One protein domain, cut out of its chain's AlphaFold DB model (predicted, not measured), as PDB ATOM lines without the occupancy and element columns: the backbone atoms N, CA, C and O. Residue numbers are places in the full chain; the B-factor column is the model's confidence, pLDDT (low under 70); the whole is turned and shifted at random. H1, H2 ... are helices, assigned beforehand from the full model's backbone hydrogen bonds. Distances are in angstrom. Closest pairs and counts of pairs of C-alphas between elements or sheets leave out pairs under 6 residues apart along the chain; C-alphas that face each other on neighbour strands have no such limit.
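AT A GLANCE: This is residues 2 to 193 of the 566 residues of an uncharacterized protein of Candida parapsilosis (strain CDC 317 / ATCC MYA-4646) (UniProt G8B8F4). Four helices, H3 to H6, make an up-and-down bundle, each running against the one before, with H1 crossing over H3 and H4 on one side and H8 side by side with H5 on the other. H3 is the longest helix, and residues 60 to 66, of which 64 to 66 belong to H3, stick out. The printed part has 192 residues with eight named helices, H1 to H8 in order, and no named strand: all helix. It is compact, with a radius of gyration of the C-alphas of 18.1 A and spans of 61 by 42 by 31 A.

IN THESE COORDINATES: H1, residues 2 to 25, begins at C-alpha 2 (93.612, 59.045, 144.266) and is 34.8 A long. H2 is residues 42 to 47. H3, residues 64 to 95, is 46.3 A long, H4, 105 to 123, 26.4 A, and H5, 128 to 146, 27.2 A. H6 is residues 148 to 160 and H7 162 to 169. H8, residues 174 to 189, ends at C-alpha 189 (104.486, 62.003, 110.385).

HOW THE PARTS SIT: H4, the hub, touches H1, H3, H5, H6 and H7. H1 touches H3 at a steep tilt of 50 degrees, closest at the C-alphas of Ser 9 and Ser 86, 5.3 A. H2 is close to H1 but not clearly touching, at 7.3 A between C-alphas 12 and 46. H4 and H5, a hairpin, are closest at C-alphas 121 and 128, 4.6 A. H8 touches H5 at 7 degrees, a shallow tilt, the same way; C-alphas 137 and 183 are closest, 5.0 A. Every O i to N i+4 pair is within hydrogen-bond range but in H5, 13 of 15, and H6, 8 of 9.

THE WHOLE: The C-alphas of Gly 61 and Glu 102 are farthest apart, 63.2 A. The printed part has no cut. The links H1 to H2 and H2 to H3 are long. Of 41 residues under pLDDT 70, residues 44 to 62 are among them.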
ATOM      1  N   ASP A   2      93.953  58.143 145.385       61.28
ATOM      2  CA  ASP A   2      93.612  59.045 144.266       61.28
ATOM      3  C   ASP A   2      93.125  60.448 144.673       61.28
ATOM      4  O   ASP A   2      93.484  61.437 144.042       61.28
ATOM      5  N   SER A   3      92.358  60.573 145.765       66.06
ATOM      6  CA  SER A   3      91.863  61.875 146.254       66.06
ATOM      7  C   SER A   3      92.988  62.804 146.754       66.06
ATOM      8  O   SER A   3      92.982  64.006 146.474       66.06
ATOM      9  N   ALA A   4      94.009  62.247 147.419       68.38
ATOM     10  CA  ALA A   4      95.152  63.012 147.924       68.38
ATOM     11  C   ALA A   4      96.083  63.450 146.782       68.38
ATOM     12  O   ALA A   4      96.520  64.600 146.750       68.38
ATOM     13  N   LEU A   5      96.322  62.564 145.806       70.88
ATOM     14  CA  LEU A   5      97.100  62.879 144.605       70.88
ATOM     15  C   LEU A   5      96.408  63.958 143.755       70.88
ATOM     16  O   LEU A   5      97.060  64.894 143.303       70.88
ATOM     17  N   ASN A   6      95.083  63.877 143.596       77.06
ATOM     18  CA  ASN A   6      94.304  64.889 142.883       77.06
ATOM     19  C   ASN A   6      94.346  66.251 143.579       77.06
ATOM     20  O   ASN A   6      94.542  67.261 142.912       77.06
ATOM     21  N   THR A   7      94.219  66.282 144.909       80.62
ATOM     22  CA  THR A   7      94.329  67.530 145.683       80.62
ATOM     23  C   THR A   7      95.699  68.178 145.498       80.62
ATOM     24  O   THR A   7      95.778  69.365 145.189       80.62
ATOM     25  N   ARG A   8      96.776  67.387 145.608       78.62
ATOM     26  CA  ARG A   8      98.142  67.871 145.364       78.62
ATOM     27  C   ARG A   8      98.343  68.337 143.921       78.62
ATOM     28  O   ARG A   8      98.970  69.366 143.710       78.62
ATOM     29  N   SER A   9      97.785  67.630 142.936       81.94
ATOM     30  CA  SER A   9      97.849  68.039 141.526       81.94
ATOM     31  C   SER A   9      97.188  69.400 141.306       81.94
ATOM     32  O   SER A   9      97.775  70.259 140.657       81.94
ATOM     33  N   THR A  10      96.013  69.643 141.892       85.06
ATOM     34  CA  THR A  10      95.333  70.945 141.799       85.06
ATOM     35  C   THR A  10      96.160  72.066 142.432       85.06
ATOM     36  O   THR A  10      96.356  73.099 141.799       85.06
ATOM     37  N   GLN A  11      96.717  71.843 143.627       84.12
ATOM     38  CA  GLN A  11      97.605  72.812 144.286       84.12
ATOM     39  C   GLN A  11      98.842  73.125 143.436       84.12
ATOM     40  O   GLN A  11      99.262  74.275 143.330       84.12
ATOM     41  N   PHE A  12      99.412  72.105 142.792       83.69
ATOM     42  CA  PHE A  12     100.572  72.273 141.926       83.69
ATOM     43  C   PHE A  12     100.227  73.060 140.650       83.69
ATOM     44  O   PHE A  12     101.006  73.908 140.226       83.69
ATOM     45  N   VAL A  13      99.040  72.845 140.067       86.56
ATOM     46  CA  VAL A  13      98.528  73.646 138.939       86.56
ATOM     47  C   VAL A  13      98.339  75.114 139.336       86.56
ATOM     48  O   VAL A  13      98.748  76.005 138.594       86.56
ATOM     49  N   GLU A  14      97.756  75.386 140.507       86.62
ATOM     50  CA  GLU A  14      97.589  76.752 141.025       86.62
ATOM     51  C   GLU A  14      98.938  77.446 141.252       86.62
ATOM     52  O   GLU A  14      99.101  78.612 140.875       86.62
ATOM     53  N   LEU A  15      99.923  76.721 141.792       85.75
ATOM     54  CA  LEU A  15     101.288  77.218 141.948       85.75
ATOM     55  C   LEU A  15     101.908  77.569 140.589       85.75
ATOM     56  O   LEU A  15     102.400  78.684 140.430       85.75
ATOM     57  N   ILE A  16     101.852  76.658 139.608       85.88
ATOM     58  CA  ILE A  16     102.370  76.900 138.249       85.88
ATOM     59  C   ILE A  16     101.760  78.182 137.675       85.88
ATOM     60  O   ILE A  16     102.490  79.073 137.247       85.88
ATOM     61  N   ASN A  17     100.432  78.299 137.708       86.44
ATOM     62  CA  ASN A  17      99.731  79.450 137.145       86.44
ATOM     63  C   ASN A  17     100.137  80.759 137.831       86.44
ATOM     64  O   ASN A  17     100.383  81.753 137.153       86.44
ATOM     65  N   THR A  18     100.249  80.753 139.160       85.94
ATOM     66  CA  THR A  18     100.642  81.936 139.937       85.94
ATOM     67  C   THR A  18     102.065  82.375 139.597       85.94
ATOM     68  O   THR A  18     102.304  83.552 139.332       85.94
ATOM     69  N   LEU A  19     103.007  81.430 139.543       83.81
ATOM     70  CA  LEU A  19     104.399  81.713 139.198       83.81
ATOM     71  C   LEU A  19     104.536  82.262 137.778       83.81
ATOM     72  O   LEU A  19     105.231  83.250 137.562       83.81
ATOM     73  N   VAL A  20     103.843  81.653 136.817       84.94
ATOM     74  CA  VAL A  20     103.881  82.079 135.415       84.94
ATOM     75  C   VAL A  20     103.269  83.470 135.243       84.94
ATOM     76  O   VAL A  20     103.819  84.276 134.501       84.94
ATOM     77  N   ILE A  21     102.165  83.782 135.932       85.00
ATOM     78  CA  ILE A  21     101.558  85.124 135.900       85.00
ATOM     79  C   ILE A  21     102.527  86.167 136.467       85.00
ATOM     80  O   ILE A  21     102.771  87.174 135.806       85.00
ATOM     81  N   ASN A  22     103.129  85.900 137.627       82.50
ATOM     82  CA  ASN A  22     104.079  86.822 138.252       82.50
ATOM     83  C   ASN A  22     105.303  87.081 137.358       82.50
ATOM     84  O   ASN A  22     105.747  88.220 137.222       82.50
ATOM     85  N   GLU A  23     105.829  86.039 136.711       80.81
ATOM     86  CA  GLU A  23     106.968  86.168 135.796       80.81
ATOM     87  C   GLU A  23     106.589  86.960 134.528       80.81
ATOM     88  O   GLU A  23     107.383  87.748 134.013       80.81
ATOM     89  N   LEU A  24     105.353  86.804 134.037       81.88
ATOM     90  CA  LEU A  24     104.841  87.530 132.871       81.88
ATOM     91  C   LEU A  24     104.653  89.023 133.116       81.88
ATOM     92  O   LEU A  24     104.901  89.808 132.202       81.88
ATOM     93  N   GLU A  25     104.230  89.425 134.314       77.25
ATOM     94  CA  GLU A  25     104.031  90.839 134.662       77.25
ATOM     95  C   GLU A  25     105.330  91.659 134.546       77.25
ATOM     96  O   GLU A  25     105.285  92.856 134.259       77.25
ATOM     97  N   GLY A  26     106.493  91.012 134.688       66.19
ATOM     98  CA  GLY A  26     107.813  91.618 134.492       66.19
ATOM     99  C   GLY A  26     108.423  91.437 133.095       66.19
ATOM    100  O   GLY A  26     109.494  91.989 132.827       66.19
ATOM    101  N   TYR A  27     107.790  90.673 132.193       72.88
ATOM    102  CA  TYR A  27     108.418  90.199 130.957       72.88
ATOM    103  C   TYR A  27     107.965  90.953 129.695       72.88
ATOM    104  O   TYR A  27     106.839  90.812 129.215       72.88
ATOM    105  N   SER A  28     108.889  91.702 129.081       67.19
ATOM    106  CA  SER A  28     108.652  92.447 127.827       67.19
ATOM    107  C   SER A  28     109.263  91.805 126.574       67.19
ATOM    108  O   SER A  28     109.001  92.275 125.467       67.19
ATOM    109  N   GLY A  29     110.049  90.735 126.730       69.75
ATOM    110  CA  GLY A  29     110.738  90.063 125.627       69.75
ATOM    111  C   GLY A  29     109.815  89.260 124.706       69.75
ATOM    112  O   GLY A  29     108.603  89.120 124.935       69.75
ATOM    113  N   HIS A  30     110.405  88.705 123.650       75.81
ATOM    114  CA  HIS A  30     109.725  87.768 122.755       75.81
ATOM    115  C   HIS A  30     109.659  86.363 123.392       75.81
ATOM    116  O   HIS A  30     110.406  86.071 124.324       75.81
ATOM    117  N   TYR A  31     108.732  85.490 122.983       71.50
ATOM    118  CA  TYR A  31     108.473  84.230 123.711       71.50
ATOM    119  C   TYR A  31     109.639  83.215 123.658       71.50
ATOM    120  O   TYR A  31     109.769  82.362 124.529       71.50
ATOM    121  N   ASP A  32     110.514  83.304 122.659       71.56
ATOM    122  CA  ASP A  32     111.717  82.475 122.484       71.56
ATOM    123  C   ASP A  32     112.879  82.893 123.406       71.56
ATOM    124  O   ASP A  32     113.775  82.099 123.711       71.56
ATOM    125  N   GLU A  33     112.832  84.118 123.923       75.06
ATOM    126  CA  GLU A  33     113.781  84.639 124.908       75.06
ATOM    127  C   GLU A  33     113.379  84.300 126.359       75.06
ATOM    128  O   GLU A  33     114.206  84.452 127.262       75.06
ATOM    129  N   CYS A  34     112.165  83.775 126.593       71.25
ATOM    130  CA  CYS A  34     111.587  83.554 127.926       71.25
ATOM    131  C   CYS A  34     112.449  82.631 128.792       71.25
ATOM    132  O   CYS A  34     112.532  81.436 128.520       71.25
ATOM    133  N   LYS A  35     113.053  83.161 129.859       71.19
ATOM    134  CA  LYS A  35     113.764  82.382 130.884       71.19
ATOM    135  C   LYS A  35     113.021  82.506 132.202       71.19
ATOM    136  O   LYS A  35     112.746  83.623 132.618       71.19
ATOM    137  N   PHE A  36     112.735  81.385 132.847       68.19
ATOM    138  CA  PHE A  36     112.105  81.355 134.154       68.19
ATOM    139  C   PHE A  36     113.158  81.584 135.247       68.19
ATOM    140  O   PHE A  36     114.086  80.780 135.405       68.19
ATOM    141  N   ALA A  37     113.022  82.684 135.991       67.62
ATOM    142  CA  ALA A  37     113.887  83.052 137.114       67.62
ATOM    143  C   ALA A  37     113.156  83.056 138.473       67.62
ATOM    144  O   ALA A  37     113.821  83.056 139.510       67.62
ATOM    145  N   GLY A  38     111.817  83.023 138.484       63.28
ATOM    146  CA  GLY A  38     110.954  83.004 139.675       63.28
ATOM    147  C   GLY A  38     110.959  81.695 140.481       63.28
ATOM    148  O   GLY A  38     109.916  81.076 140.681       63.28
ATOM    149  N   TYR A  39     112.127  81.242 140.940       65.31
ATOM    150  CA  TYR A  39     112.278  80.016 141.736       65.31
ATOM    151  C   TYR A  39     111.646  80.150 143.130       65.31
ATOM    152  O   TYR A  39     111.803  81.182 143.781       65.31
ATOM    153  N   THR A  40     110.972  79.098 143.615       67.00
ATOM    154  CA  THR A  40     110.353  79.096 144.956       67.00
ATOM    155  C   THR A  40     110.561  77.784 145.710       67.00
ATOM    156  O   THR A  40     110.479  76.707 145.119       67.00
ATOM    157  N   ASP A  41     110.754  77.879 147.028       64.12
ATOM    158  CA  ASP A  41     110.879  76.725 147.938       64.12
ATOM    159  C   ASP A  41     109.560  75.926 148.054       64.12
ATOM    160  O   ASP A  41     109.557  74.725 148.328       64.12
ATOM    161  N   ALA A  42     108.420  76.550 147.737       63.44
ATOM    162  CA  ALA A  42     107.113  75.887 147.704       63.44
ATOM    163  C   ALA A  42     107.070  74.703 146.716       63.44
ATOM    164  O   ALA A  42     106.334  73.736 146.920       63.44
ATOM    165  N   THR A  43     107.884  74.748 145.656       70.44
ATOM    166  CA  THR A  43     108.019  73.657 144.686       70.44
ATOM    167  C   THR A  43     108.652  72.416 145.312       70.44
ATOM    168  O   THR A  43     108.178  71.305 145.074       70.44
ATOM    169  N   THR A  44     109.703  72.587 146.121       67.81
ATOM    170  CA  THR A  44     110.355  71.475 146.829       67.81
ATOM    171  C   THR A  44     109.439  70.872 147.886       67.81
ATOM    172  O   THR A  44     109.364  69.649 148.000       67.81
ATOM    173  N   ASP A  45     108.668  71.703 148.586       68.12
ATOM    174  CA  ASP A  45     107.758  71.247 149.638       68.12
ATOM    175  C   ASP A  45     106.611  70.384 149.091       68.12
ATOM    176  O   ASP A  45     106.261  69.365 149.685       68.12
ATOM    177  N   LEU A  46     106.054  70.732 147.926       69.75
ATOM    178  CA  LEU A  46     104.982  69.951 147.291       69.75
ATOM    179  C   LEU A  46     105.467  68.626 146.678       69.75
ATOM    180  O   LEU A  46     104.680  67.678 146.569       69.75
ATOM    181  N   LEU A  47     106.745  68.553 146.288       67.62
ATOM    182  CA  LEU A  47     107.385  67.337 145.771       67.62
ATOM    183  C   LEU A  47     107.846  66.380 146.876       67.62
ATOM    184  O   LEU A  47     108.115  65.209 146.591       67.62
ATOM    185  N   ASN A  48     107.897  66.843 148.125       69.44
ATOM    186  CA  ASN A  48     108.133  65.993 149.280       69.44
ATOM    187  C   ASN A  48     106.837  65.255 149.645       69.44
ATOM    188  O   ASN A  48     105.816  65.829 150.044       69.44
ATOM    189  N   PHE A  49     106.856  63.940 149.458       62.06
ATOM    190  CA  PHE A  49     105.813  63.060 149.966       62.06
ATOM    191  C   PHE A  49     106.196  62.637 151.380       62.06
ATOM    192  O   PHE A  49     107.373  62.490 151.690       62.06
ATOM    193  N   ASP A  50     105.200  62.489 152.245       59.34
ATOM    194  CA  ASP A  50     105.427  61.945 153.577       59.34
ATOM    195  C   ASP A  50     105.809  60.466 153.422       59.34
ATOM    196  O   ASP A  50     104.975  59.651 153.019       59.34
ATOM    197  N   ASP A  51     107.079  60.142 153.683       51.56
ATOM    198  CA  ASP A  51     107.661  58.805 153.519       51.56
ATOM    199  C   ASP A  51     106.842  57.717 154.230       51.56
ATOM    200  O   ASP A  51     106.836  56.566 153.800       51.56
ATOM    201  N   ALA A  52     106.123  58.062 155.302       50.31
ATOM    202  CA  ALA A  52     105.292  57.128 156.057       50.31
ATOM    203  C   ALA A  52     104.000  56.709 155.326       50.31
ATOM    204  O   ALA A  52     103.421  55.679 155.649       50.31
ATOM    205  N   GLN A  53     103.526  57.481 154.341       55.81
ATOM    206  CA  GLN A  53     102.237  57.233 153.671       55.81
ATOM    207  C   GLN A  53     102.342  56.313 152.446       55.81
ATOM    208  O   GLN A  53     101.318  55.844 151.943       55.81
ATOM    209  N   PHE A  54     103.559  56.081 151.945       55.72
ATOM    210  CA  PHE A  54     103.805  55.405 150.664       55.72
ATOM    211  C   PHE A  54     104.831  54.268 150.748       55.72
ATOM    212  O   PHE A  54     105.181  53.695 149.717       55.72
ATOM    213  N   LYS A  55     105.293  53.929 151.958       59.00
ATOM    214  CA  LYS A  55     106.126  52.752 152.202       59.00
ATOM    215  C   LYS A  55     105.274  51.490 152.205       59.00
ATOM    216  O   LYS A  55     104.258  51.408 152.889       59.00
ATOM    217  N   PHE A  56     105.708  50.501 151.437       55.09
ATOM    218  CA  PHE A  56     105.268  49.125 151.585       55.09
ATOM    219  C   PHE A  56     105.891  48.585 152.881       55.09
ATOM    220  O   PHE A  56     107.113  48.455 152.957       55.09
ATOM    221  N   GLU A  57     105.078  48.356 153.913       58.19
ATOM    222  CA  GLU A  57     105.527  47.729 155.163       58.19
ATOM    223  C   GLU A  57     105.511  46.199 155.001       58.19
ATOM    224  O   GLU A  57     104.474  45.621 154.675       58.19
ATOM    225  N   ASP A  58     106.691  45.589 155.166       60.34
ATOM    226  CA  ASP A  58     107.007  44.158 155.299       60.34
ATOM    227  C   ASP A  58     105.979  43.147 154.751       60.34
ATOM    228  O   ASP A  58     105.197  42.554 155.503       60.34
ATOM    229  N   PRO A  59     106.027  42.829 153.445       55.72
ATOM    230  CA  PRO A  59     105.514  41.552 152.968       55.72
ATOM    231  C   PRO A  59     106.396  40.435 153.540       55.72
ATOM    232  O   PRO A  59     107.615  40.459 153.367       55.72
ATOM    233  N   GLU A  60     105.797  39.440 154.199       54.31
ATOM    234  CA  GLU A  60     106.531  38.277 154.715       54.31
ATOM    235  C   GLU A  60     107.406  37.640 153.611       54.31
ATOM    236  O   GLU A  60     106.888  37.103 152.630       54.31
ATOM    237  N   GLY A  61     108.736  37.678 153.782       60.91
ATOM    238  CA  GLY A  61     109.695  36.926 152.959       60.91
ATOM    239  C   GLY A  61     110.495  37.697 151.900       60.91
ATOM    240  O   GLY A  61     111.135  37.036 151.085       60.91
ATOM    241  N   LEU A  62     110.490  39.036 151.895       65.38
ATOM    242  CA  LEU A  62     111.356  39.868 151.033       65.38
ATOM    243  C   LEU A  62     112.509  40.500 151.834       65.38
ATOM    244  O   LEU A  62     112.340  40.821 153.009       65.38
ATOM    245  N   GLU A  63     113.681  40.661 151.212       75.19
ATOM    246  CA  GLU A  63     114.844  41.286 151.861       75.19
ATOM    247  C   GLU A  63     114.665  42.816 151.977       75.19
ATOM    248  O   GLU A  63     114.078  43.454 151.101       75.19
ATOM    249  N   GLU A  64     115.193  43.433 153.043       73.25
ATOM    250  CA  GLU A  64     115.054  44.880 153.318       73.25
ATOM    251  C   GLU A  64     115.533  45.767 152.146       73.25
ATOM    252  O   GLU A  64     114.954  46.824 151.877       73.25
ATOM    253  N   GLU A  65     116.551  45.323 151.400       74.44
ATOM    254  CA  GLU A  65     117.069  46.022 150.214       74.44
ATOM    255  C   GLU A  65     116.071  46.011 149.036       74.44
ATOM    256  O   GLU A  65     115.930  47.003 148.311       74.44
ATOM    257  N   GLU A  66     115.318  44.924 148.859       74.25
ATOM    258  CA  GLU A  66     114.289  44.806 147.818       74.25
ATOM    259  C   GLU A  66     113.075  45.693 148.138       74.25
ATOM    260  O   GLU A  66     112.495  46.322 147.250       74.25
ATOM    261  N   ILE A  67     112.733  45.819 149.423       73.88
ATOM    262  CA  ILE A  67     111.663  46.702 149.903       73.88
ATOM    263  C   ILE A  67     112.056  48.176 149.725       73.88
ATOM    264  O   ILE A  67     111.251  48.980 149.245       73.88
ATOM    265  N   ALA A  68     113.299  48.542 150.052       75.25
ATOM    266  CA  ALA A  68     113.806  49.902 149.861       75.25
ATOM    267  C   ALA A  68     113.797  50.313 148.378       75.25
ATOM    268  O   ALA A  68     113.242  51.353 148.023       75.25
ATOM    269  N   THR A  69     114.320  49.456 147.495       79.44
ATOM    270  CA  THR A  69     114.341  49.722 146.045       79.44
ATOM    271  C   THR A  69     112.938  49.813 145.437       79.44
ATOM    272  O   THR A  69     112.688  50.662 144.576       79.44
ATOM    273  N   PHE A  70     111.994  48.987 145.896       77.62
ATOM    274  CA  PHE A  70     110.595  49.058 145.476       77.62
ATOM    275  C   PHE A  70     109.910  50.363 145.915       77.62
ATOM    276  O   PHE A  70     109.194  50.989 145.122       77.62
ATOM    277  N   ASN A  71     110.139  50.796 147.157       77.25
ATOM    278  CA  ASN A  71     109.578  52.033 147.700       77.25
ATOM    279  C   ASN A  71     110.116  53.267 146.961       77.25
ATOM    280  O   ASN A  71     109.326  54.120 146.550       77.25
ATOM    281  N   ASP A  72     111.420  53.310 146.681       78.12
ATOM    282  CA  ASP A  72     112.042  54.386 145.901       78.12
ATOM    283  C   ASP A  72     111.487  54.451 144.468       78.12
ATOM    284  O   ASP A  72     111.136  55.526 143.966       78.12
ATOM    285  N   ALA A  73     111.329  53.297 143.809       78.00
ATOM    286  CA  ALA A  73     110.741  53.224 142.472       78.00
ATOM    287  C   ALA A  73     109.271  53.682 142.453       78.00
ATOM    288  O   ALA A  73     108.829  54.351 141.512       78.00
ATOM    289  N   THR A  74     108.507  53.349 143.494       77.56
ATOM    290  CA  THR A  74     107.101  53.746 143.636       77.56
ATOM    291  C   THR A  74     106.972  55.249 143.874       77.56
ATOM    292  O   THR A  74     106.190  55.913 143.191       77.56
ATOM    293  N   LEU A  75     107.792  55.813 144.764       78.56
ATOM    294  CA  LEU A  75     107.847  57.250 145.026       78.56
ATOM    295  C   LEU A  75     108.238  58.040 143.769       78.56
ATOM    296  O   LEU A  75     107.602  59.044 143.440       78.56
ATOM    297  N   SER A  76     109.234  57.556 143.023       79.75
ATOM    298  CA  SER A  76     109.654  58.148 141.749       79.75
ATOM    299  C   SER A  76     108.511  58.191 140.726       79.75
ATOM    300  O   SER A  76     108.310  59.213 140.072       79.75
ATOM    301  N   ARG A  77     107.720  57.115 140.601       80.56
ATOM    302  CA  ARG A  77     106.555  57.070 139.695       80.56
ATOM    303  C   ARG A  77     105.422  57.991 140.140       80.56
ATOM    304  O   ARG A  77     104.745  58.582 139.301       80.56
ATOM    305  N   LEU A  78     105.201  58.124 141.448       80.56
ATOM    306  CA  LEU A  78     104.198  59.043 141.994       80.56
ATOM    307  C   LEU A  78     104.566  60.503 141.705       80.56
ATOM    308  O   LEU A  78     103.707  61.266 141.262       80.56
ATOM    309  N   LYS A  79     105.841  60.867 141.886       82.88
ATOM    310  CA  LYS A  79     106.391  62.177 141.503       82.88
ATOM    311  C   LYS A  79     106.213  62.455 140.014       82.88
ATOM    312  O   LYS A  79     105.672  63.498 139.655       82.88
ATOM    313  N   GLU A  80     106.590  61.504 139.162       83.50
ATOM    314  CA  GLU A  80     106.431  61.611 137.708       83.50
ATOM    315  C   GLU A  80     104.957  61.806 137.308       83.50
ATOM    316  O   GLU A  80     104.643  62.683 136.505       83.50
ATOM    317  N   SER A  81     104.037  61.044 137.909       83.75
ATOM    318  CA  SER A  81     102.594  61.157 137.658       83.75
ATOM    319  C   SER A  81     102.022  62.505 138.113       83.75
ATOM    320  O   SER A  81     101.262  63.145 137.379       83.75
ATOM    321  N   LEU A  82     102.417  62.984 139.299       86.19
ATOM    322  CA  LEU A  82     102.010  64.293 139.814       86.19
ATOM    323  C   LEU A  82     102.504  65.420 138.903       86.19
ATOM    324  O   LEU A  82     101.711  66.276 138.506       86.19
ATOM    325  N   LEU A  83     103.791  65.409 138.553       87.50
ATOM    326  CA  LEU A  83     104.398  66.406 137.675       87.50
ATOM    327  C   LEU A  83     103.742  66.384 136.294       87.50
ATOM    328  O   LEU A  83     103.276  67.419 135.824       87.50
ATOM    329  N   SER A  84     103.630  65.208 135.675       87.31
ATOM    330  CA  SER A  84     103.052  65.054 134.338       87.31
ATOM    331  C   SER A  84     101.606  65.527 134.285       87.31
ATOM    332  O   SER A  84     101.272  66.395 133.481       87.31
ATOM    333  N   SER A  85     100.759  65.055 135.202       87.75
ATOM    334  CA  SER A  85      99.350  65.460 135.235       87.75
ATOM    335  C   SER A  85      99.167  66.958 135.498       87.75
ATOM    336  O   SER A  85      98.296  67.579 134.890       87.75
ATOM    337  N   SER A  86      99.979  67.556 136.370       89.88
ATOM    338  CA  SER A  86      99.840  68.969 136.743       89.88
ATOM    339  C   SER A  86     100.344  69.898 135.640       89.88
ATOM    340  O   SER A  86      99.637  70.826 135.249       89.88
ATOM    341  N   PHE A  87     101.516  69.618 135.065       91.81
ATOM    342  CA  PHE A  87     102.041  70.402 133.948       91.81
ATOM    343  C   PHE A  87     101.188  70.251 132.689       91.81
ATOM    344  O   PHE A  87     100.880  71.258 132.055       91.81
ATOM    345  N   GLN A  88     100.726  69.040 132.352       90.69
ATOM    346  CA  GLN A  88      99.812  68.854 131.222       90.69
ATOM    347  C   GLN A  88      98.508  69.630 131.418       90.69
ATOM    348  O   GLN A  88      98.084  70.321 130.497       90.69
ATOM    349  N   LYS A  89      97.891  69.591 132.609       89.88
ATOM    350  CA  LYS A  89      96.674  70.376 132.895       89.88
ATOM    351  C   LYS A  89      96.901  71.883 132.746       89.88
ATOM    352  O   LYS A  89      96.073  72.545 132.129       89.88
ATOM    353  N   ALA A  90      97.997  72.420 133.290       90.62
ATOM    354  CA  ALA A  90      98.314  73.850 133.207       90.62
ATOM    355  C   ALA A  90      98.607  74.306 131.764       90.62
ATOM    356  O   ALA A  90      98.162  75.366 131.321       90.62
ATOM    357  N   LEU A  91      99.328  73.481 131.003       91.50
ATOM    358  CA  LEU A  91      99.650  73.763 129.607       91.50
ATOM    359  C   LEU A  91      98.409  73.672 128.713       91.50
ATOM    360  O   LEU A  91      98.143  74.592 127.945       91.50
ATOM    361  N   LEU A  92      97.623  72.596 128.825       88.06
ATOM    362  CA  LEU A  92      96.436  72.384 127.994       88.06
ATOM    363  C   LEU A  92      95.345  73.430 128.266       88.06
ATOM    364  O   LEU A  92      94.748  73.919 127.311       88.06
ATOM    365  N   SER A  93      95.143  73.844 129.523       87.06
ATOM    366  CA  SER A  93      94.194  74.922 129.849       87.06
ATOM    367  C   SER A  93      94.603  76.267 129.244       87.06
ATOM    368  O   SER A  93      93.755  77.050 128.824       87.06
ATOM    369  N   THR A  94      95.908  76.525 129.126       86.38
ATOM    370  CA  THR A  94      96.421  77.718 128.438       86.38
ATOM    371  C   THR A  94      96.181  77.629 126.927       86.38
ATOM    372  O   THR A  94      95.822  78.625 126.300       86.38
ATOM    373  N   ILE A  95      96.328  76.438 126.336       84.06
ATOM    374  CA  ILE A  95      96.154  76.220 124.893       84.06
ATOM    375  C   ILE A  95      94.715  76.463 124.426       84.06
ATOM    376  O   ILE A  95      94.521  76.985 123.329       84.06
ATOM    377  N   GLU A  96      93.710  76.153 125.248       75.44
ATOM    378  CA  GLU A  96      92.301  76.437 124.927       75.44
ATOM    379  C   GLU A  96      92.049  77.924 124.608       75.44
ATOM    380  O   GLU A  96      91.126  78.244 123.864       75.44
ATOM    381  N   SER A  97      92.910  78.828 125.094       70.88
ATOM    382  CA  SER A  97      92.838  80.277 124.858       70.88
ATOM    383  C   SER A  97      93.732  80.808 123.721       70.88
ATOM    384  O   SER A  97      93.768  82.012 123.486       70.88
ATOM    385  N   VAL A  98      94.473  79.947 123.010       68.50
ATOM    386  CA  VAL A  98      95.454  80.357 121.974       68.50
ATOM    387  C   VAL A  98      94.797  80.885 120.693       68.50
ATOM    388  O   VAL A  98      95.410  81.663 119.969       68.50
ATOM    389  N   VAL A  99      93.552  80.495 120.403       61.69
ATOM    390  CA  VAL A  99      92.868  80.854 119.145       61.69
ATOM    391  C   VAL A  99      92.555  82.360 119.045       61.69
ATOM    392  O   VAL A  99      92.518  82.884 117.934       61.69
ATOM    393  N   ASP A 100      92.428  83.059 120.179       60.31
ATOM    394  CA  ASP A 100      91.992  84.466 120.258       60.31
ATOM    395  C   ASP A 100      93.096  85.436 120.751       60.31
ATOM    396  O   ASP A 100      92.814  86.553 121.188       60.31
ATOM    397  N   ASP A 101      94.369  85.027 120.721       68.56
ATOM    398  CA  ASP A 101      95.467  85.752 121.375       68.56
ATOM    399  C   ASP A 101      96.270  86.663 120.423       68.56
ATOM    400  O   ASP A 101      97.268  86.257 119.826       68.56
ATOM    401  N   GLU A 102      95.870  87.936 120.320       62.28
ATOM    402  CA  GLU A 102      96.547  88.945 119.481       62.28
ATOM    403  C   GLU A 102      97.983  89.293 119.941       62.28
ATOM    404  O   GLU A 102      98.771  89.809 119.149       62.28
ATOM    405  N   ASN A 103      98.349  89.013 121.202       68.44
ATOM    406  CA  ASN A 103      99.619  89.445 121.812       68.44
ATOM    407  C   ASN A 103     100.616  88.300 122.084       68.44
ATOM    408  O   ASN A 103     101.646  88.528 122.729       68.44
ATOM    409  N   ASN A 104     100.338  87.079 121.613       76.56
ATOM    410  CA  ASN A 104     101.120  85.870 121.911       76.56
ATOM    411  C   ASN A 104     101.304  85.610 123.427       76.56
ATOM    412  O   ASN A 104     102.280  84.978 123.843       76.56
ATOM    413  N   MET A 105     100.402  86.109 124.277       82.62
ATOM    414  CA  MET A 105     100.450  85.928 125.730       82.62
ATOM    415  C   MET A 105     100.319  84.462 126.147       82.62
ATOM    416  O   MET A 105     101.023  84.011 127.049       82.62
ATOM    417  N   SER A 106      99.457  83.706 125.481       86.31
ATOM    418  CA  SER A 106      99.282  82.269 125.658       86.31
ATOM    419  C   SER A 106     100.547  81.517 125.252       86.31
ATOM    420  O   SER A 106     100.977  80.623 125.978       86.31
ATOM    421  N   MET A 107     101.225  81.934 124.176       87.56
ATOM    422  CA  MET A 107     102.516  81.347 123.794       87.56
ATOM    423  C   MET A 107     103.600  81.638 124.840       87.56
ATOM    424  O   MET A 107     104.313  80.727 125.249       87.56
ATOM    425  N   LYS A 108     103.675  82.873 125.361       87.69
ATOM    426  CA  LYS A 108     104.598  83.221 126.458       87.69
ATOM    427  C   LYS A 108     104.331  82.391 127.720       87.69
ATOM    428  O   LYS A 108     105.277  81.894 128.324       87.69
ATOM    429  N   LYS A 109     103.060  82.197 128.099       88.88
ATOM    430  CA  LYS A 109     102.655  81.333 129.226       88.88
ATOM    431  C   LYS A 109     103.114  79.889 129.031       88.88
ATOM    432  O   LYS A 109     103.693  79.306 129.947       88.88
ATOM    433  N   ILE A 110     102.889  79.331 127.841       91.50
ATOM    434  CA  ILE A 110     103.325  77.976 127.481       91.50
ATOM    435  C   ILE A 110     104.854  77.869 127.581       91.50
ATOM    436  O   ILE A 110     105.356  76.977 128.265       91.50
ATOM    437  N   SER A 111     105.593  78.802 126.972       90.94
ATOM    438  CA  SER A 111     107.060  78.838 127.004       90.94
ATOM    439  C   SER A 111     107.613  78.930 128.426       90.94
ATOM    440  O   SER A 111     108.489  78.149 128.787       90.94
ATOM    441  N   LEU A 112     107.077  79.818 129.268       89.62
ATOM    442  CA  LEU A 112     107.503  79.949 130.668       89.62
ATOM    443  C   LEU A 112     107.187  78.704 131.498       89.62
ATOM    444  O   LEU A 112     108.006  78.292 132.313       89.62
ATOM    445  N   THR A 113     106.035  78.074 131.266       91.94
ATOM    446  CA  THR A 113     105.659  76.830 131.950       91.94
ATOM    447  C   THR A 113     106.613  75.686 131.585       91.94
ATOM    448  O   THR A 113     107.026  74.921 132.455       91.94
ATOM    449  N   LEU A 114     107.011  75.583 130.311       93.44
ATOM    450  CA  LEU A 114     107.993  74.596 129.852       93.44
ATOM    451  C   LEU A 114     109.410  74.901 130.362       93.44
ATOM    452  O   LEU A 114     110.117  73.975 130.758       93.44
ATOM    453  N   ASP A 115     109.823  76.170 130.395       90.56
ATOM    454  CA  ASP A 115     111.127  76.578 130.941       90.56
ATOM    455  C   ASP A 115     111.193  76.317 132.458       90.56
ATOM    456  O   ASP A 115     112.203  75.824 132.961       90.56
ATOM    457  N   TYR A 116     110.082  76.522 133.176       90.12
ATOM    458  CA  TYR A 116     109.944  76.145 134.583       90.12
ATOM    459  C   TYR A 116     110.050  74.627 134.792       90.12
ATOM    460  O   TYR A 116     110.812  74.179 135.650       90.12
ATOM    461  N   LEU A 117     109.366  73.815 133.979       91.62
ATOM    462  CA  LEU A 117     109.492  72.352 134.028       91.62
ATOM    463  C   LEU A 117     110.932  71.893 133.751       91.62
ATOM    464  O   LEU A 117     111.452  71.013 134.437       91.62
ATOM    465  N   MET A 118     111.603  72.521 132.783       91.25
ATOM    466  CA  MET A 118     113.014  72.265 132.504       91.25
ATOM    467  C   MET A 118     113.895  72.638 133.704       91.25
ATOM    468  O   MET A 118     114.796  71.880 134.052       91.25
ATOM    469  N   TRP A 119     113.632  73.756 134.388       89.00
ATOM    470  CA  TRP A 119     114.354  74.102 135.614       89.00
ATOM    471  C   TRP A 119     114.173  73.048 136.715       89.00
ATOM    472  O   TRP A 119     115.173  72.624 137.298       89.00
ATOM    473  N   ILE A 120     112.946  72.564 136.949       88.31
ATOM    474  CA  ILE A 120     112.686  71.474 137.908       88.31
ATOM    475  C   ILE A 120     113.531  70.249 137.543       88.31
ATOM    476  O   ILE A 120     114.226  69.712 138.405       88.31
ATOM    477  N   ALA A 121     113.543  69.862 136.266       90.19
ATOM    478  CA  ALA A 121     114.304  68.715 135.769       90.19
ATOM    479  C   ALA A 121     115.826  68.850 135.943       90.19
ATOM    480  O   ALA A 121     116.528  67.847 136.096       90.19
ATOM    481  N   LEU A 122     116.346  70.079 135.914       87.94
ATOM    482  CA  LEU A 122     117.777  70.360 136.023       87.94
ATOM    483  C   LEU A 122     118.251  70.602 137.460       87.94
ATOM    484  O   LEU A 122     119.423  70.350 137.754       87.94
ATOM    485  N   LYS A 123     117.396  71.147 138.333       85.75
ATOM    486  CA  LYS A 123     117.800  71.667 139.653       85.75
ATOM    487  C   LYS A 123     117.098  71.024 140.841       85.75
ATOM    488  O   LYS A 123     117.662  71.077 141.928       85.75
ATOM    489  N   VAL A 124     115.917  70.437 140.653       84.00
ATOM    490  CA  VAL A 124     115.070  69.966 141.757       84.00
ATOM    491  C   VAL A 124     114.925  68.450 141.738       84.00
ATOM    492  O   VAL A 124     115.348  67.788 142.680       84.00
ATOM    493  N   ASP A 125     114.361  67.885 140.667       82.88
ATOM    494  CA  ASP A 125     114.064  66.454 140.588       82.88
ATOM    495  C   ASP A 125     114.274  65.921 139.163       82.88
ATOM    496  O   ASP A 125     113.631  66.359 138.207       82.88
ATOM    497  N   LYS A 126     115.173  64.938 139.018       83.31
ATOM    498  CA  LYS A 126     115.515  64.335 137.720       83.31
ATOM    499  C   LYS A 126     114.338  63.603 137.070       83.31
ATOM    500  O   LYS A 126     114.341  63.449 135.851       83.31
ATOM    501  N   THR A 127     113.334  63.175 137.838       81.00
ATOM    502  CA  THR A 127     112.133  62.512 137.291       81.00
ATOM    503  C   THR A 127     111.357  63.419 136.330       81.00
ATOM    504  O   THR A 127     110.758  62.932 135.374       81.00
ATOM    505  N   ALA A 128     111.471  64.744 136.482       87.12
ATOM    506  CA  ALA A 128     110.837  65.717 135.597       87.12
ATOM    507  C   ALA A 128     111.425  65.747 134.169       87.12
ATOM    508  O   ALA A 128     110.812  66.328 133.271       87.12
ATOM    509  N   LYS A 129     112.588  65.119 133.920       90.06
ATOM    510  CA  LYS A 129     113.218  65.073 132.587       90.06
ATOM    511  C   LYS A 129     112.322  64.412 131.542       90.06
ATOM    512  O   LYS A 129     112.104  64.980 130.475       90.06
ATOM    513  N   LEU A 130     111.772  63.235 131.849       88.81
ATOM    514  CA  LEU A 130     110.845  62.543 130.946       88.81
ATOM    515  C   LEU A 130     109.526  63.305 130.824       88.81
ATOM    516  O   LEU A 130     109.004  63.471 129.721       88.81
ATOM    517  N   THR A 131     109.042  63.852 131.942       91.25
ATOM    518  CA  THR A 131     107.846  64.693 131.969       91.25
ATOM    519  C   THR A 131     107.949  65.883 131.016       91.25
ATOM    520  O   THR A 131     106.968  66.188 130.340       91.25
ATOM    521  N   TYR A 132     109.120  66.520 130.908       93.75
ATOM    522  CA  TYR A 132     109.355  67.607 129.957       93.75
ATOM    523  C   TYR A 132     109.069  67.184 128.513       93.75
ATOM    524  O   TYR A 132     108.299  67.856 127.827       93.75
ATOM    525  N   TYR A 133     109.617  66.051 128.061       92.69
ATOM    526  CA  TYR A 133     109.400  65.571 126.693       92.69
ATOM    527  C   TYR A 133     107.938  65.186 126.436       92.69
ATOM    528  O   TYR A 133     107.396  65.555 125.398       92.69
ATOM    529  N   TYR A 134     107.273  64.525 127.390       91.50
ATOM    530  CA  TYR A 134     105.855  64.169 127.261       91.50
ATOM    531  C   TYR A 134     104.930  65.390 127.257       91.50
ATOM    532  O   TYR A 134     103.962  65.438 126.497       91.50
ATOM    533  N   CYS A 135     105.216  66.400 128.083       93.31
ATOM    534  CA  CYS A 135     104.474  67.660 128.060       93.31
ATOM    535  C   CYS A 135     104.704  68.396 126.740       93.31
ATOM    536  O   CYS A 135     103.744  68.855 126.125       93.31
ATOM    537  N   LEU A 136     105.952  68.465 126.272       94.50
ATOM    538  CA  LEU A 136     106.284  69.095 124.999       94.50
ATOM    539  C   LEU A 136     105.575  68.407 123.826       94.50
ATOM    540  O   LEU A 136     105.035  69.095 122.964       94.50
ATOM    541  N   GLU A 137     105.518  67.075 123.810       93.12
ATOM    542  CA  GLU A 137     104.771  66.295 122.818       93.12
ATOM    543  C   GLU A 137     103.274  66.603 122.856       93.12
ATOM    544  O   GLU A 137     102.690  66.924 121.820       93.12
ATOM    545  N   ALA A 138     102.654  66.573 124.037       91.62
ATOM    546  CA  ALA A 138     101.228  66.856 124.191       91.62
ATOM    547  C   ALA A 138     100.864  68.268 123.701       91.62
ATOM    548  O   ALA A 138      99.944  68.434 122.898       91.62
ATOM    549  N   VAL A 139     101.621  69.282 124.134       93.06
ATOM    550  CA  VAL A 139     101.410  70.682 123.737       93.06
ATOM    551  C   VAL A 139     101.644  70.871 122.245       93.06
ATOM    552  O   VAL A 139     100.821  71.490 121.571       93.06
ATOM    553  N   SER A 140     102.738  70.325 121.710       93.38
ATOM    554  CA  SER A 140     103.070  70.482 120.292       93.38
ATOM    555  C   SER A 140     102.013  69.826 119.407       93.38
ATOM    556  O   SER A 140     101.582  70.435 118.434       93.38
ATOM    557  N   ASN A 141     101.525  68.636 119.771       91.31
ATOM    558  CA  ASN A 141     100.455  67.955 119.040       91.31
ATOM    559  C   ASN A 141      99.133  68.729 119.078       91.31
ATOM    560  O   ASN A 141      98.458  68.840 118.049       91.31
ATOM    561  N   GLN A 142      98.790  69.309 120.230       90.38
ATOM    562  CA  GLN A 142      97.592  70.131 120.363       90.38
ATOM    563  C   GLN A 142      97.704  71.414 119.531       90.38
ATOM    564  O   GLN A 142      96.800  71.708 118.751       90.38
ATOM    565  N   LEU A 143      98.825  72.141 119.602       89.81
ATOM    566  CA  LEU A 143      99.057  73.335 118.779       89.81
ATOM    567  C   LEU A 143      99.049  73.009 117.286       89.81
ATOM    568  O   LEU A 143      98.421  73.709 116.489       89.81
ATOM    569  N   PHE A 144      99.673  71.893 116.912       89.38
ATOM    570  CA  PHE A 144      99.720  71.441 115.532       89.38
ATOM    571  C   PHE A 144      98.333  71.060 115.002       89.38
ATOM    572  O   PHE A 144      98.110  71.070 113.791       89.38
ATOM    573  N   SER A 145      97.385  70.689 115.873       86.56
ATOM    574  CA  SER A 145      95.986  70.447 115.497       86.56
ATOM    575  C   SER A 145      95.255  71.719 115.049       86.56
ATOM    576  O   SER A 145      94.375  71.612 114.197       86.56
ATOM    577  N   PHE A 146      95.670  72.899 115.528       85.38
ATOM    578  CA  PHE A 146      95.136  74.183 115.071       85.38
ATOM    579  C   PHE A 146      95.776  74.634 113.754       85.38
ATOM    580  O   PHE A 146      95.064  74.901 112.790       85.38
ATOM    581  N   SER A 147      97.111  74.731 113.699       84.62
ATOM    582  CA  SER A 147      97.851  75.070 112.472       84.62
ATOM    583  C   SER A 147      99.356  74.799 112.597       84.62
ATOM    584  O   SER A 147      99.900  74.717 113.700       84.62
ATOM    585  N   THR A 148     100.041  74.710 111.452       86.31
ATOM    586  CA  THR A 148     101.509  74.611 111.374       86.31
ATOM    587  C   THR A 148     102.196  75.851 111.968       86.31
ATOM    588  O   THR A 148     103.173  75.714 112.697       86.31
ATOM    589  N   ASP A 149     101.645  77.051 111.763       85.00
ATOM    590  CA  ASP A 149     102.230  78.308 112.267       85.00
ATOM    591  C   ASP A 149     102.259  78.377 113.807       85.00
ATOM    592  O   ASP A 149     103.222  78.863 114.410       85.00
ATOM    593  N   GLN A 150     101.221  77.849 114.462       87.00
ATOM    594  CA  GLN A 150     101.124  77.834 115.925       87.00
ATOM    595  C   GLN A 150     102.176  76.915 116.557       87.00
ATOM    596  O   GLN A 150     102.852  77.301 117.513       87.00
ATOM    597  N   VAL A 151     102.376  75.715 116.001       90.44
ATOM    598  CA  VAL A 151     103.431  74.814 116.486       90.44
ATOM    599  C   VAL A 151     104.830  75.307 116.101       90.44
ATOM    600  O   VAL A 151     105.752  75.184 116.905       90.44
ATOM    601  N   GLU A 152     105.008  75.940 114.935       89.75
ATOM    602  CA  GLU A 152     106.284  76.564 114.549       89.75
ATOM    603  C   GLU A 152     106.706  77.677 115.518       89.75
ATOM    604  O   GLU A 152     107.905  77.847 115.792       89.75
ATOM    605  N   SER A 153     105.733  78.423 116.047       87.12
ATOM    606  CA  SER A 153     105.971  79.459 117.049       87.12
ATOM    607  C   SER A 153     106.559  78.841 118.315       87.12
ATOM    608  O   SER A 153     107.674  79.199 118.695       87.12
ATOM    609  N   LEU A 154     105.910  77.816 118.883       91.19
ATOM    610  CA  LEU A 154     106.457  77.068 120.022       91.19
ATOM    611  C   LEU A 154     107.831  76.456 119.713       91.19
ATOM    612  O   LEU A 154     108.743  76.506 120.535       91.19
ATOM    613  N   TRP A 155     108.014  75.894 118.519       93.88
ATOM    614  CA  TRP A 155     109.259  75.215 118.156       93.88
ATOM    615  C   TRP A 155     110.470  76.149 118.128       93.88
ATOM    616  O   TRP A 155     111.586  75.736 118.428       93.88
ATOM    617  N   THR A 156     110.250  77.430 117.836       91.44
ATOM    618  CA  THR A 156     111.305  78.452 117.902       91.44
ATOM    619  C   THR A 156     111.846  78.607 119.327       91.44
ATOM    620  O   THR A 156     113.057  78.712 119.517       91.44
ATOM    621  N   PHE A 157     110.978  78.517 120.339       91.62
ATOM    622  CA  PHE A 157     111.395  78.463 121.741       91.62
ATOM    623  C   PHE A 157     112.191  77.181 122.056       91.62
ATOM    624  O   PHE A 157     113.232  77.247 122.710       91.62
ATOM    625  N   VAL A 158     111.758  76.021 121.545       93.69
ATOM    626  CA  VAL A 158     112.456  74.736 121.752       93.69
ATOM    627  C   VAL A 158     113.873  74.770 121.166       93.69
ATOM    628  O   VAL A 158     114.835  74.400 121.842       93.69
ATOM    629  N   GLU A 159     114.030  75.272 119.941       93.44
ATOM    630  CA  GLU A 159     115.336  75.443 119.290       93.44
ATOM    631  C   GLU A 159     116.247  76.399 120.075       93.44
ATOM    632  O   GLU A 159     117.437  76.125 120.233       93.44
ATOM    633  N   ALA A 160     115.696  77.473 120.653       90.62
ATOM    634  CA  ALA A 160     116.448  78.396 121.507       90.62
ATOM    635  C   ALA A 160     116.965  77.747 122.809       90.62
ATOM    636  O   ALA A 160     117.862  78.291 123.463       90.62
ATOM    637  N   ARG A 161     116.427  76.585 123.206       91.44
ATOM    638  CA  ARG A 161     116.882  75.786 124.359       91.44
ATOM    639  C   ARG A 161     117.690  74.554 123.985       91.44
ATOM    640  O   ARG A 161     118.183  73.879 124.888       91.44
ATOM    641  N   LEU A 162     117.931  74.313 122.696       91.75
ATOM    642  CA  LEU A 162     118.737  73.190 122.222       91.75
ATOM    643  C   LEU A 162     120.083  73.045 122.963       91.75
ATOM    644  O   LEU A 162     120.362  71.933 123.402       91.75
ATOM    645  N   PRO A 163     120.903  74.100 123.184       91.06
ATOM    646  CA  PRO A 163     122.177  73.933 123.887       91.06
ATOM    647  C   PRO A 163     122.006  73.410 125.317       91.06
ATOM    648  O   PRO A 163     122.766  72.551 125.759       91.06
ATOM    649  N   THR A 164     120.992  73.892 126.040       90.56
ATOM    650  CA  THR A 164     120.669  73.425 127.395       90.56
ATOM    651  C   THR A 164     120.171  71.984 127.366       90.56
ATOM    652  O   THR A 164     120.621  71.162 128.164       90.56
ATOM    653  N   ILE A 165     119.291  71.659 126.415       92.44
ATOM    654  CA  ILE A 165     118.753  70.306 126.253       92.44
ATOM    655  C   ILE A 165     119.890  69.324 125.964       92.44
ATOM    656  O   ILE A 165     120.017  68.322 126.657       92.44
ATOM    657  N   GLN A 166     120.759  69.651 125.010       90.00
ATOM    658  CA  GLN A 166     121.863  68.802 124.576       90.00
ATOM    659  C   GLN A 166     122.930  68.593 125.662       90.00
ATOM    660  O   GLN A 166     123.542  67.532 125.716       90.00
ATOM    661  N   THR A 167     123.192  69.599 126.504       87.12
ATOM    662  CA  THR A 167     124.301  69.542 127.476       87.12
ATOM    663  C   THR A 167     123.885  69.127 128.884       87.12
ATOM    664  O   THR A 167     124.728  68.629 129.626       87.12
ATOM    665  N   GLN A 168     122.628  69.354 129.279       89.44
ATOM    666  CA  GLN A 168     122.191  69.198 130.674       89.44
ATOM    667  C   GLN A 168     120.924  68.348 130.834       89.44
ATOM    668  O   GLN A 168     120.776  67.659 131.849       89.44
ATOM    669  N   LEU A 169     119.998  68.391 129.868       90.00
ATOM    670  CA  LEU A 169     118.718  67.688 129.989       90.00
ATOM    671  C   LEU A 169     118.796  66.255 129.452       90.00
ATOM    672  O   LEU A 169     118.471  65.329 130.188       90.00
ATOM    673  N   PHE A 170     119.232  66.086 128.203       89.75
ATOM    674  CA  PHE A 170     119.275  64.816 127.481       89.75
ATOM    675  C   PHE A 170     120.527  64.009 127.848       89.75
ATOM    676  O   PHE A 170     121.647  64.416 127.546       89.75
ATOM    677  N   GLU A 171     120.340  62.846 128.471       86.06
ATOM    678  CA  GLU A 171     121.417  61.931 128.877       86.06
ATOM    679  C   GLU A 171     121.516  60.698 127.957       86.06
ATOM    680  O   GLU A 171     122.315  59.792 128.197       86.06
ATOM    681  N   ASN A 172     120.729  60.663 126.876       82.31
ATOM    682  CA  ASN A 172     120.660  59.561 125.913       82.31
ATOM    683  C   ASN A 172     120.262  58.212 126.544       82.31
ATOM    684  O   ASN A 172     120.696  57.138 126.111       82.31
ATOM    685  N   THR A 173     119.415  58.248 127.575       86.06
ATOM    686  CA  THR A 173     118.837  57.026 128.150       86.06
ATOM    687  C   THR A 173     117.816  56.400 127.192       86.06
ATOM    688  O   THR A 173     117.294  57.044 126.281       86.06
ATOM    689  N   PHE A 174     117.491  55.115 127.377       83.44
ATOM    690  CA  PHE A 174     116.501  54.438 126.529       83.44
ATOM    691  C   PHE A 174     115.122  55.117 126.556       83.44
ATOM    692  O   PHE A 174     114.525  55.306 125.497       83.44
ATOM    693  N   ALA A 175     114.651  55.525 127.735       84.25
ATOM    694  CA  ALA A 175     113.363  56.195 127.891       84.25
ATOM    695  C   ALA A 175     113.349  57.582 127.223       84.25
ATOM    696  O   ALA A 175     112.412  57.898 126.493       84.25
ATOM    697  N   GLU A 176     114.415  58.374 127.390       86.56
ATOM    698  CA  GLU A 176     114.533  59.690 126.748       86.56
ATOM    699  C   GLU A 176     114.594  59.578 125.225       86.56
ATOM    700  O   GLU A 176     113.928  60.341 124.531       86.56
ATOM    701  N   ARG A 177     115.333  58.594 124.686       86.38
ATOM    702  CA  ARG A 177     115.352  58.332 123.238       86.38
ATOM    703  C   ARG A 177     113.956  58.043 122.702       86.38
ATOM    704  O   ARG A 177     113.587  58.595 121.672       86.38
ATOM    705  N   ILE A 178     113.180  57.201 123.388       86.94
ATOM    706  CA  ILE A 178     111.800  56.902 122.980       86.94
ATOM    707  C   ILE A 178     110.941  58.164 123.020       86.94
ATOM    708  O   ILE A 178     110.222  58.418 122.059       86.94
ATOM    709  N   ALA A 179     111.027  58.963 124.084       87.75
ATOM    710  CA  ALA A 179     110.228  60.179 124.218       87.75
ATOM    711  C   ALA A 179     110.561  61.212 123.125       87.75
ATOM    712  O   ALA A 179     109.665  61.740 122.472       87.75
ATOM    713  N   VAL A 180     111.851  61.441 122.859       89.50
ATOM    714  CA  VAL A 180     112.329  62.351 121.805       89.50
ATOM    715  C   VAL A 180     111.925  61.857 120.411       89.50
ATOM    716  O   VAL A 180     111.476  62.651 119.584       89.50
ATOM    717  N   LEU A 181     112.017  60.549 120.146       88.12
ATOM    718  CA  LEU A 181     111.540  59.955 118.892       88.12
ATOM    719  C   LEU A 181     110.019  60.044 118.743       88.12
ATOM    720  O   LEU A 181     109.544  60.316 117.645       88.12
ATOM    721  N   SER A 182     109.257  59.832 119.818       88.06
ATOM    722  CA  SER A 182     107.793  59.960 119.813       88.06
ATOM    723  C   SER A 182     107.375  61.391 119.476       88.06
ATOM    724  O   SER A 182     106.602  61.613 118.542       88.06
ATOM    725  N   LEU A 183     107.995  62.374 120.138       90.38
ATOM    726  CA  LEU A 183     107.844  63.794 119.826       90.38
ATOM    727  C   LEU A 183     108.189  64.092 118.359       90.38
ATOM    728  O   LEU A 183     107.422  64.747 117.661       90.38
ATOM    729  N   GLY A 184     109.332  63.604 117.873       89.38
ATOM    730  CA  GLY A 184     109.771  63.841 116.499       89.38
ATOM    731  C   GLY A 184     108.795  63.264 115.477       89.38
ATOM    732  O   GLY A 184     108.333  63.985 114.596       89.38
ATOM    733  N   ASN A 185     108.436  61.990 115.638       86.38
ATOM    734  CA  ASN A 185     107.540  61.284 114.728       86.38
ATOM    735  C   ASN A 185     106.129  61.884 114.752       86.38
ATOM    736  O   ASN A 185     105.556  62.106 113.691       86.38
ATOM    737  N   SER A 186     105.572  62.219 115.922       87.38
ATOM    738  CA  SER A 186     104.231  62.822 116.003       87.38
ATOM    739  C   SER A 186     104.131  64.143 115.227       87.38
ATOM    740  O   SER A 186     103.127  64.394 114.553       87.38
ATOM    741  N   LEU A 187     105.209  64.933 115.210       89.25
ATOM    742  CA  LEU A 187     105.294  66.182 114.455       89.25
ATOM    743  C   LEU A 187     105.637  65.981 112.973       89.25
ATOM    744  O   LEU A 187     105.099  66.686 112.118       89.25
ATOM    745  N   THR A 188     106.499  65.021 112.626       86.00
ATOM    746  CA  THR A 188     106.913  64.827 111.226       86.00
ATOM    747  C   THR A 188     105.964  63.962 110.410       86.00
ATOM    748  O   THR A 188     105.903  64.110 109.189       86.00
ATOM    749  N   ASP A 189     105.214  63.076 111.060       78.19
ATOM    750  CA  ASP A 189     104.486  62.003 110.385       78.19
ATOM    751  C   ASP A 189     102.977  62.229 110.292       78.19
ATOM    752  O   ASP A 189     102.290  61.477 109.600       78.19
ATOM    753  N   LYS A 190     102.448  63.300 110.896       75.69
ATOM    754  CA  LYS A 190     101.007  63.615 110.925       75.69
ATOM    755  C   LYS A 190     100.310  63.537 109.558       75.69
ATOM    756  O   LYS A 190      99.178  63.071 109.470       75.69
ATOM    757  N   TYR A 191     100.984  63.980 108.496       69.56
ATOM    758  CA  TYR A 191     100.469  63.949 107.117       69.56
ATOM    759  C   TYR A 191     101.162  62.896 106.240       69.56
ATOM    760  O   TYR A 191     100.928  62.825 105.032       69.56
ATOM    761  N   ASN A 192     102.034  62.070 106.823       69.19
ATOM    762  CA  ASN A 192     102.798  61.064 106.105       69.19
ATOM    763  C   ASN A 192     102.019  59.742 106.030       69.19
ATOM    764  O   ASN A 192     102.182  58.835 106.843       69.19
ATOM    765  N   THR A 193     101.183  59.600 105.003       62.44
ATOM    766  CA  THR A 193     100.355  58.398 104.821       62.44
ATOM    767  C   THR A 193     101.153  57.155 104.394       62.44
ATOM    768  O   THR A 193     100.599  56.055 104.382       62.44
TER     769      THR A 193